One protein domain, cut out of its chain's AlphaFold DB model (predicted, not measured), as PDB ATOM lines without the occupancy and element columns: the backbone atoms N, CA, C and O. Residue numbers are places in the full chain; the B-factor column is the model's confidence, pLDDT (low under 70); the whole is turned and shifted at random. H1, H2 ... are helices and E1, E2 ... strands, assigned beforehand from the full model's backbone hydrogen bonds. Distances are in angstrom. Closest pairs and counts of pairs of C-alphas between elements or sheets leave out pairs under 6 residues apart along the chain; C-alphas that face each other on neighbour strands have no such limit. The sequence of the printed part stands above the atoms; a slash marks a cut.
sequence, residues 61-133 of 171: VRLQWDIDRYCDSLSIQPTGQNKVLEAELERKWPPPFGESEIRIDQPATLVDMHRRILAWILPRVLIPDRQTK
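What this domain is: This is residues 61 to 133 of the 171 residues of an uncharacterized protein of Sparassis crispa (UniProt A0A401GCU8). What is the shape? A small hairpin of two strands, E1 and E2, lies between two ends of a loose, elongated model: H1 and H2 lie toward one end, and H3 sticks out at the other. Residues 93 to 107 make a long loop from H2 to E1, of which residues 98 to 103 stand free. What is it built of? The 73 printed residues hold, in order, H1, H2, E1, E2 and H3; the two-stranded sheet, order E1 - E2, is antiparallel, and the class is mixed, with under half of the residues in named elements. How large is it? The whole is loose, with a radius of gyration of the C-alphas of 15.9 A and spans of 46 by 26 by 24 A.

Where its parts are: Where are the first elements? H1 is residues 67 to 72, from C-alpha 67 at (196.830, 138.321, 137.583), and H2 is residues 83 to 92, 14.1 A long. What follows? E1 is residues 108 to 111, E2 is residues 117 to 121, 10.7 A long, and H3 is residues 128 to 133, with C-alpha 133 at (197.647, 120.399, 105.461).

How they stand to each other: How do the strands pair? E1 and E2 form a hairpin, antiparallel at 158 degrees; N 110 and O 119 are 2.8 A apart, within hydrogen-bond range. Residues 61 to 62 pair, parallel, with residues 110 to 111 of E1. How do the helices stand? H1 and H2 are only just apart, closest 8.0 A, and H3 is apart from both. In H1, H2 and H3 every O i to N i+4 pair is within hydrogen-bond range.

The domain as a whole: What are the extremes? The two C-alphas farthest apart, of Val 84 and Asp 129, are 46.6 A apart. Are there cuts or weak places? The printed part has no cut; the link from H2 to E1 is long, and residues 100 to 101 have pLDDT under 70.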
ATOM      1  N   VAL A  61     206.255 127.394 133.916       92.31
ATOM      2  CA  VAL A  61     207.046 128.628 133.984       92.31
ATOM      3  C   VAL A  61     206.285 129.615 134.860       92.31
ATOM      4  O   VAL A  61     205.192 130.054 134.504       92.31
ATOM      5  N   ARG A  62     206.833 129.925 136.039       91.25
ATOM      6  CA  ARG A  62     206.171 130.789 137.025       91.25
ATOM      7  C   ARG A  62     206.540 132.248 136.822       91.25
ATOM      8  O   ARG A  62     207.722 132.584 136.791       91.25
ATOM      9  N   LEU A  63     205.524 133.095 136.765       88.75
ATOM     10  CA  LEU A  63     205.659 134.542 136.798       88.75
ATOM     11  C   LEU A  63     205.542 135.064 138.229       88.75
ATOM     12  O   LEU A  63     204.895 134.453 139.076       88.75
ATOM     13  N   GLN A  64     206.132 136.233 138.474       88.94
ATOM     14  CA  GLN A  64     205.968 136.969 139.736       88.94
ATOM     15  C   GLN A  64     204.679 137.803 139.773       88.94
ATOM     16  O   GLN A  64     204.406 138.486 140.753       88.94
ATOM     17  N   TRP A  65     203.904 137.787 138.690       90.81
ATOM     18  CA  TRP A  65     202.673 138.554 138.577       90.81
ATOM     19  C   TRP A  65     201.548 137.907 139.383       90.81
ATOM     20  O   TRP A  65     201.443 136.680 139.446       90.81
ATOM     21  N   ASP A  66     200.673 138.747 139.928       93.38
ATOM     22  CA  ASP A  66     199.361 138.371 140.446       93.38
ATOM     23  C   ASP A  66     198.319 138.860 139.440       93.38
ATOM     24  O   ASP A  66     198.123 140.069 139.295       93.38
ATOM     25  N   ILE A  67     197.696 137.936 138.703       91.75
ATOM     26  CA  ILE A  67     196.830 138.321 137.583       91.75
ATOM     27  C   ILE A  67     195.569 139.064 138.031       91.75
ATOM     28  O   ILE A  67     195.145 139.980 137.336       91.75
ATOM     29  N   ASP A  68     195.012 138.758 139.204       93.12
ATOM     30  CA  ASP A  68     193.829 139.477 139.698       93.12
ATOM     31  C   ASP A  68     194.181 140.930 139.999       93.12
ATOM     32  O   ASP A  68     193.514 141.850 139.537       93.12
ATOM     33  N   ARG A  69     195.306 141.151 140.685       93.88
ATOM     34  CA  ARG A  69     195.787 142.507 140.975       93.88
ATOM     35  C   ARG A  69     196.196 143.265 139.712       93.88
ATOM     36  O   ARG A  69     196.135 144.499 139.691       93.88
ATOM     37  N   TYR A  70     196.667 142.556 138.686       91.62
ATOM     38  CA  TYR A  70     196.909 143.143 137.371       91.62
ATOM     39  C   TYR A  70     195.593 143.620 136.754       91.62
ATOM     40  O   TYR A  70     195.508 144.784 136.373       91.62
ATOM     41  N   CYS A  71     194.556 142.775 136.748       90.38
ATOM     42  CA  CYS A  71     193.221 143.130 136.268       90.38
ATOM     43  C   CYS A  71     192.636 144.335 137.019       90.38
ATOM     44  O   CYS A  71     192.127 145.246 136.375       90.38
ATOM     45  N   ASP A  72     192.801 144.405 138.344       91.75
ATOM     46  CA  ASP A  72     192.386 145.562 139.155       91.75
ATOM     47  C   ASP A  72     193.116 146.861 138.776       91.75
ATOM     48  O   ASP A  72     192.651 147.960 139.074       91.75
ATOM     49  N   SER A  73     194.293 146.750 138.152       90.69
ATOM     50  CA  SER A  73     195.079 147.899 137.696       90.69
ATOM     51  C   SER A  73     194.689 148.364 136.287       90.69
ATOM     52  O   SER A  73     195.172 149.407 135.848       90.69
ATOM     53  N   LEU A  74     193.857 147.610 135.562       89.88
ATOM     54  CA  LEU A  74     193.395 147.988 134.230       89.88
ATOM     55  C   LEU A  74     192.292 149.047 134.320       89.88
ATOM     56  O   LEU A  74     191.499 149.088 135.260       89.88
ATOM     57  N   SER A  75     192.206 149.903 133.303       83.62
ATOM     58  CA  SER A  75     191.032 150.759 133.141       83.62
ATOM     59  C   SER A  75     189.806 149.918 132.766       83.62
ATOM     60  O   SER A  75     189.925 148.808 132.255       83.62
ATOM     61  N   ILE A  76     188.608 150.487 132.939       82.06
ATOM     62  CA  ILE A  76     187.334 149.863 132.522       82.06
ATOM     63  C   ILE A  76     187.353 149.487 131.023       82.06
ATOM     64  O   ILE A  76     186.672 148.556 130.599       82.06
ATOM     65  N   GLN A  77     188.148 150.200 130.219       82.00
ATOM     66  CA  GLN A  77     188.364 149.934 128.797       82.00
ATOM     67  C   GLN A  77     189.868 149.979 128.480       82.00
ATOM     68  O   GLN A  77     190.388 151.038 128.104       82.00
ATOM     69  N   PRO A  78     190.591 148.860 128.647       79.25
ATOM     70  CA  PRO A  78     192.019 148.806 128.378       79.25
ATOM     71  C   PRO A  78     192.239 148.762 126.862       79.25
ATOM     72  O   PRO A  78     192.075 147.731 126.215       79.25
ATOM     73  N   THR A  79     192.575 149.908 126.269       84.62
ATOM     74  CA  THR A  79     192.803 150.025 124.818       84.62
ATOM     75  C   THR A  79     194.252 149.765 124.409       84.62
ATOM     76  O   THR A  79     194.533 149.668 123.214       84.62
ATOM     77  N   GLY A  80     195.184 149.704 125.367       85.44
ATOM     78  CA  GLY A  80     196.623 149.637 125.095       85.44
ATOM     79  C   GLY A  80     197.224 150.951 124.574       85.44
ATOM     80  O   GLY A  80     198.363 150.970 124.117       85.44
ATOM     81  N   GLN A  81     196.451 152.047 124.548       86.12
ATOM     82  CA  GLN A  81     196.855 153.317 123.920       86.12
ATOM     83  C   GLN A  81     197.125 154.439 124.926       86.12
ATOM     84  O   GLN A  81     197.712 155.465 124.570       86.12
ATOM     85  N   ASN A  82     196.713 154.273 126.184       88.94
ATOM     86  CA  ASN A  82     196.957 155.266 127.222       88.94
ATOM     87  C   ASN A  82     198.394 155.132 127.737       88.94
ATOM     88  O   ASN A  82     198.647 154.408 128.691       88.94
ATOM     89  N   LYS A  83     199.326 155.871 127.127       92.19
ATOM     90  CA  LYS A  83     200.761 155.811 127.456       92.19
ATOM     91  C   LYS A  83     201.076 155.981 128.944       92.19
ATOM     92  O   LYS A  83     202.035 155.383 129.412       92.19
ATOM     93  N   VAL A  84     200.307 156.800 129.668       91.81
ATOM     94  CA  VAL A  84     200.520 157.014 131.109       91.81
ATOM     95  C   VAL A  84     200.162 155.745 131.876       91.81
ATOM     96  O   VAL A  84     200.981 155.249 132.642       91.81
ATOM     97  N   LEU A  85     198.984 155.180 131.600       90.56
ATOM     98  CA  LEU A  85     198.554 153.919 132.202       90.56
ATOM     99  C   LEU A  85     199.491 152.764 131.824       90.56
ATOM    100  O   LEU A  85     199.894 152.012 132.699       90.56
ATOM    101  N   GLU A  86     199.876 152.638 130.552       91.75
ATOM    102  CA  GLU A  86     200.793 151.578 130.108       91.75
ATOM    103  C   GLU A  86     202.155 151.673 130.812       91.75
ATOM    104  O   GLU A  86     202.675 150.660 131.270       91.75
ATOM    105  N   ALA A  87     202.705 152.882 130.987       91.88
ATOM    106  CA  ALA A  87     203.953 153.079 131.726       91.88
ATOM    107  C   ALA A  87     203.810 152.738 133.223       91.88
ATOM    108  O   ALA A  87     204.724 152.181 133.836       91.88
ATOM    109  N   GLU A  88     202.662 153.050 133.833       91.94
ATOM    110  CA  GLU A  88     202.366 152.653 135.213       91.94
ATOM    111  C   GLU A  88     202.225 151.134 135.359       91.94
ATOM    112  O   GLU A  88     202.756 150.559 136.318       91.94
ATOM    113  N   LEU A  89     201.547 150.489 134.405       91.81
ATOM    114  CA  LEU A  89     201.395 149.041 134.342       91.81
ATOM    115  C   LEU A  89     202.748 148.362 134.164       91.81
ATOM    116  O   LEU A  89     203.043 147.457 134.931       91.81
ATOM    117  N   GLU A  90     203.598 148.822 133.247       90.38
ATOM    118  CA  GLU A  90     204.940 148.267 133.034       90.38
ATOM    119  C   GLU A  90     205.825 148.411 134.279       90.38
ATOM    120  O   GLU A  90     206.516 147.472 134.672       90.38
ATOM    121  N   ARG A  91     205.757 149.552 134.976       89.88
ATOM    122  CA  ARG A  91     206.503 149.754 136.227       89.88
ATOM    123  C   ARG A  91     206.045 148.806 137.339       89.88
ATOM    124  O   ARG A  91     206.864 148.359 138.140       89.88
ATOM    125  N   LYS A  92     204.738 148.554 137.443       90.69
ATOM    126  CA  LYS A  92     204.141 147.719 138.500       90.69
ATOM    127  C   LYS A  92     204.202 146.223 138.165       90.69
ATOM    128  O   LYS A  92     204.350 145.402 139.066       90.69
ATOM    129  N   TRP A  93     204.113 145.897 136.884       90.00
ATOM    130  CA  TRP A  93     204.029 144.560 136.309       90.00
ATOM    131  C   TRP A  93     205.061 144.433 135.178       90.00
ATOM    132  O   TRP A  93     204.696 144.341 134.005       90.00
ATOM    133  N   PRO A  94     206.367 144.464 135.501       87.06
ATOM    134  CA  PRO A  94     207.411 144.452 134.486       87.06
ATOM    135  C   PRO A  94     207.408 143.127 133.721       87.06
ATOM    136  O   PRO A  94     207.050 142.097 134.310       87.06
ATOM    137  N   PRO A  95     207.839 143.112 132.443       81.69
ATOM    138  CA  PRO A  95     207.953 141.890 131.663       81.69
ATOM    139  C   PRO A  95     208.652 140.791 132.474       81.69
ATOM    140  O   PRO A  95     209.746 141.016 133.000       81.69
ATOM    141  N   PRO A  96     208.052 139.595 132.591       74.44
ATOM    142  CA  PRO A  96     208.486 138.582 133.554       74.44
ATOM    143  C   PRO A  96     209.911 138.063 133.331       74.44
ATOM    144  O   PRO A  96     210.478 137.420 134.210       74.44
ATOM    145  N   PHE A  97     210.470 138.317 132.150       76.44
ATOM    146  CA  PHE A  97     211.756 137.800 131.703       76.44
ATOM    147  C   PHE A  97     212.786 138.904 131.422       76.44
ATOM    148  O   PHE A  97     213.898 138.607 130.987       76.44
ATOM    149  N   GLY A  98     212.445 140.170 131.703       72.38
ATOM    150  CA  GLY A  98     213.308 141.317 131.416       72.38
ATOM    151  C   GLY A  98     213.786 141.334 129.958       72.38
ATOM    152  O   GLY A  98     213.017 141.037 129.048       72.38
ATOM    153  N   GLU A  99     215.069 141.640 129.753       70.25
ATOM    154  CA  GLU A  99     215.732 141.623 128.436       70.25
ATOM    155  C   GLU A  99     216.220 140.227 128.009       70.25
ATOM    156  O   GLU A  99     216.761 140.060 126.917       70.25
ATOM    157  N   SER A 100     216.067 139.207 128.859       69.00
ATOM    158  CA  SER A 100     216.534 137.860 128.532       69.00
ATOM    159  C   SER A 100     215.587 137.191 127.542       69.00
ATOM    160  O   SER A 100     214.395 137.023 127.806       69.00
ATOM    161  N   GLU A 101     216.129 136.744 126.411       66.75
ATOM    162  CA  GLU A 101     215.382 135.977 125.419       66.75
ATOM    163  C   GLU A 101     215.102 134.569 125.966       66.75
ATOM    164  O   GLU A 101     215.905 133.641 125.842       66.75
ATOM    165  N   ILE A 102     213.957 134.393 126.630       73.44
ATOM    166  CA  ILE A 102     213.547 133.068 127.094       73.44
ATOM    167  C   ILE A 102     212.960 132.292 125.929       73.44
ATOM    168  O   ILE A 102     211.845 132.530 125.464       73.44
ATOM    169  N   ARG A 103     213.714 131.287 125.498       80.75
ATOM    170  CA  ARG A 103     213.268 130.320 124.508       80.75
ATOM    171  C   ARG A 103     212.547 129.161 125.192       80.75
ATOM    172  O   ARG A 103     213.177 128.307 125.807       80.75
ATOM    173  N   ILE A 104     211.228 129.101 125.028       84.94
ATOM    174  CA  ILE A 104     210.402 127.970 125.473       84.94
ATOM    175  C   ILE A 104     210.232 127.009 124.292       84.94
ATOM    176  O   ILE A 104     209.362 127.173 123.439       84.94
ATOM    177  N   ASP A 105     211.118 126.019 124.200       90.50
ATOM    178  CA  ASP A 105     211.175 125.044 123.101       90.50
ATOM    179  C   ASP A 105     210.436 123.727 123.406       90.50
ATOM    180  O   ASP A 105     210.251 122.893 122.508       90.50
ATOM    181  N   GLN A 106     210.006 123.552 124.658       93.50
ATOM    182  CA  GLN A 106     209.255 122.407 125.166       93.50
ATOM    183  C   GLN A 106     207.855 122.820 125.638       93.50
ATOM    184  O   GLN A 106     207.669 123.962 126.056       93.50
ATOM    185  N   PRO A 107     206.879 121.891 125.633       97.00
ATOM    186  CA  PRO A 107     205.579 122.127 126.247       97.00
ATOM    187  C   PRO A 107     205.697 122.633 127.688       97.00
ATOM    188  O   PRO A 107     206.413 122.040 128.500       97.00
ATOM    189  N   ALA A 108     204.996 123.722 127.985       96.12
ATOM    190  CA  ALA A 108     204.993 124.391 129.279       96.12
ATOM    191  C   ALA A 108     203.658 125.107 129.513       96.12
ATOM    192  O   ALA A 108     203.007 125.562 128.570       96.12
ATOM    193  N   THR A 109     203.262 125.249 130.773       96.69
ATOM    194  CA  THR A 109     202.232 126.218 131.171       96.69
ATOM    195  C   THR A 109     202.900 127.463 131.728       96.69
ATOM    196  O   THR A 109     203.774 127.355 132.586       96.69
ATOM    197  N   LEU A 110     202.461 128.638 131.298       93.81
ATOM    198  CA  LEU A 110     202.783 129.891 131.965       93.81
ATOM    199  C   LEU A 110     201.790 130.086 133.107       93.81
ATOM    200  O   LEU A 110     200.580 130.063 132.871       93.81
ATOM    201  N   VAL A 111     202.285 130.248 134.330       95.31
ATOM    202  CA  VAL A 111     201.432 130.394 135.515       95.31
ATOM    203  C   VAL A 111     201.800 131.633 136.313       95.31
ATOM    204  O   VAL A 111     202.961 132.035 136.340       95.31
ATOM    205  N   ASP A 112     200.817 132.226 136.977       94.25
ATOM    206  CA  ASP A 112     201.033 133.356 137.879       94.25
ATOM    207  C   ASP A 112     201.636 132.914 139.232       94.25
ATOM    208  O   ASP A 112     201.892 131.724 139.466       94.25
ATOM    209  N   MET A 113     201.854 133.866 140.147       93.69
ATOM    210  CA  MET A 113     202.427 133.575 141.467       93.69
ATOM    211  C   MET A 113     201.551 132.646 142.330       93.69
ATOM    212  O   MET A 113     202.069 131.929 143.188       93.69
ATOM    213  N   HIS A 114     200.243 132.596 142.056       96.00
ATOM    214  CA  HIS A 114     199.259 131.728 142.712       96.00
ATOM    215  C   HIS A 114     199.010 130.421 141.944       96.00
ATOM    216  O   HIS A 114     198.112 129.654 142.289       96.00
ATOM    217  N   ARG A 115     199.838 130.123 140.932       93.62
ATOM    218  CA  ARG A 115     199.774 128.934 140.062       93.62
ATOM    219  C   ARG A 115     198.532 128.846 139.171       93.62
ATOM    220  O   ARG A 115     198.211 127.761 138.682       93.62
ATOM    221  N   ARG A 116     197.857 129.961 138.909       95.12
ATOM    222  CA  ARG A 116     196.789 130.030 137.908       95.12
ATOM    223  C   ARG A 116     197.403 130.003 136.520       95.12
ATOM    224  O   ARG A 116     198.366 130.720 136.254       95.12
ATOM    225  N   ILE A 117     196.860 129.164 135.642       94.94
ATOM    226  CA  ILE A 117     197.354 129.035 134.271       94.94
ATOM    227  C   ILE A 117     196.925 130.265 133.474       94.94
ATOM    228  O   ILE A 117     195.736 130.510 133.301       94.94
ATOM    229  N   LEU A 118     197.911 131.009 132.978       92.94
ATOM    230  CA  LEU A 118     197.721 132.179 132.121       92.94
ATOM    231  C   LEU A 118     197.770 131.796 130.642       92.94
ATOM    232  O   LEU A 118     197.013 132.321 129.832       92.94
ATOM    233  N   ALA A 119     198.666 130.873 130.284       93.31
ATOM    234  CA  ALA A 119     198.818 130.413 128.913       93.31
ATOM    235  C   ALA A 119     199.363 128.986 128.840       93.31
ATOM    236  O   ALA A 119     200.137 128.540 129.690       93.31
ATOM    237  N   TRP A 120     199.005 128.298 127.760       96.00
ATOM    238  CA  TRP A 120     199.612 127.035 127.356       96.00
ATOM    239  C   TRP A 120     200.579 127.290 126.207       96.00
ATOM    240  O   TRP A 120     200.200 127.847 125.179       96.00
ATOM    241  N   ILE A 121     201.823 126.851 126.361       94.94
ATOM    242  CA  ILE A 121     202.856 126.944 125.334       94.94
ATOM    243  C   ILE A 121     203.125 125.522 124.863       94.94
ATOM    244  O   ILE A 121     203.740 124.731 125.572       94.94
ATOM    245  N   LEU A 122     202.609 125.172 123.685       95.94
ATOM    246  CA  LEU A 122     202.591 123.799 123.168       95.94
ATOM    247  C   LEU A 122     203.319 123.716 121.815       95.94
ATOM    248  O   LEU A 122     202.688 123.546 120.766       95.94
ATOM    249  N   PRO A 123     204.656 123.867 121.797       93.62
ATOM    250  CA  PRO A 123     205.420 123.821 120.562       93.62
ATOM    251  C   PRO A 123     205.311 122.430 119.932       93.62
ATOM    252  O   PRO A 123     205.465 121.415 120.611       93.62
ATOM    253  N   ARG A 124     205.082 122.391 118.612       89.81
ATOM    254  CA  ARG A 124     204.992 121.152 117.812       89.81
ATOM    255  C   ARG A 124     203.923 120.163 118.311       89.81
ATOM    256  O   ARG A 124     204.074 118.960 118.133       89.81
ATOM    257  N   VAL A 125     202.845 120.663 118.919       94.44
ATOM    258  CA  VAL A 125     201.732 119.829 119.411       94.44
ATOM    259  C   VAL A 125     200.967 119.126 118.287       94.44
ATOM    260  O   VAL A 125     200.447 118.033 118.473       94.44
ATOM    261  N   LEU A 126     200.946 119.735 117.100       92.19
ATOM    262  CA  LEU A 126     200.427 119.125 115.882       92.19
ATOM    263  C   LEU A 126     201.562 118.439 115.125       92.19
ATOM    264  O   LEU A 126     202.647 119.008 114.989       92.19
ATOM    265  N   ILE A 127     201.300 117.261 114.565       91.00
ATOM    266  CA  ILE A 127     202.279 116.559 113.727       91.00
ATOM    267  C   ILE A 127     202.590 117.352 112.438       91.00
ATOM    268  O   ILE A 127     201.719 118.084 111.951       91.00
ATOM    269  N   PRO A 128     203.793 117.217 111.844       92.25
ATOM    270  CA  PRO A 128     204.195 117.981 110.654       92.25
ATOM    271  C   PRO A 128     203.215 117.884 109.475       92.25
ATOM    272  O   PRO A 128     202.904 118.892 108.834       92.25
ATOM    273  N   ASP A 129     202.656 116.700 109.234       91.69
ATOM    274  CA  ASP A 129     201.667 116.475 108.176       91.69
ATOM    275  C   ASP A 129     200.401 117.313 108.380       91.69
ATOM    276  O   ASP A 129     199.865 117.893 107.433       91.69
ATOM    277  N   ARG A 130     199.928 117.423 109.629       91.94
ATOM    278  CA  ARG A 130     198.767 118.247 109.990       91.94
ATOM    279  C   ARG A 130     199.062 119.723 109.756       91.94
ATOM    280  O   ARG A 130     198.245 120.408 109.145       91.94
ATOM    281  N   GLN A 131     200.234 120.193 110.182       93.69
ATOM    282  CA  GLN A 131     200.669 121.576 109.961       93.69
ATOM    283  C   GLN A 131     200.749 121.906 108.465       93.69
ATOM    284  O   GLN A 131     200.284 122.960 108.038       93.69
ATOM    285  N   THR A 132     201.265 120.979 107.654       95.00
ATOM    286  CA  THR A 132     201.358 121.134 106.195       95.00
ATOM    287  C   THR A 132     199.977 121.234 105.555       95.00
ATOM    288  O   THR A 132     199.736 122.149 104.767       95.00
ATOM    289  N   LYS A 133     199.041 120.352 105.935       93.75
ATOM    290  CA  LYS A 133     197.647 120.399 105.461       93.75
ATOM    291  C   LYS A 133     196.966 121.715 105.831       93.75
ATOM    292  O   LYS A 133     196.326 122.326 104.981       93.75
TER     293      LYS A 133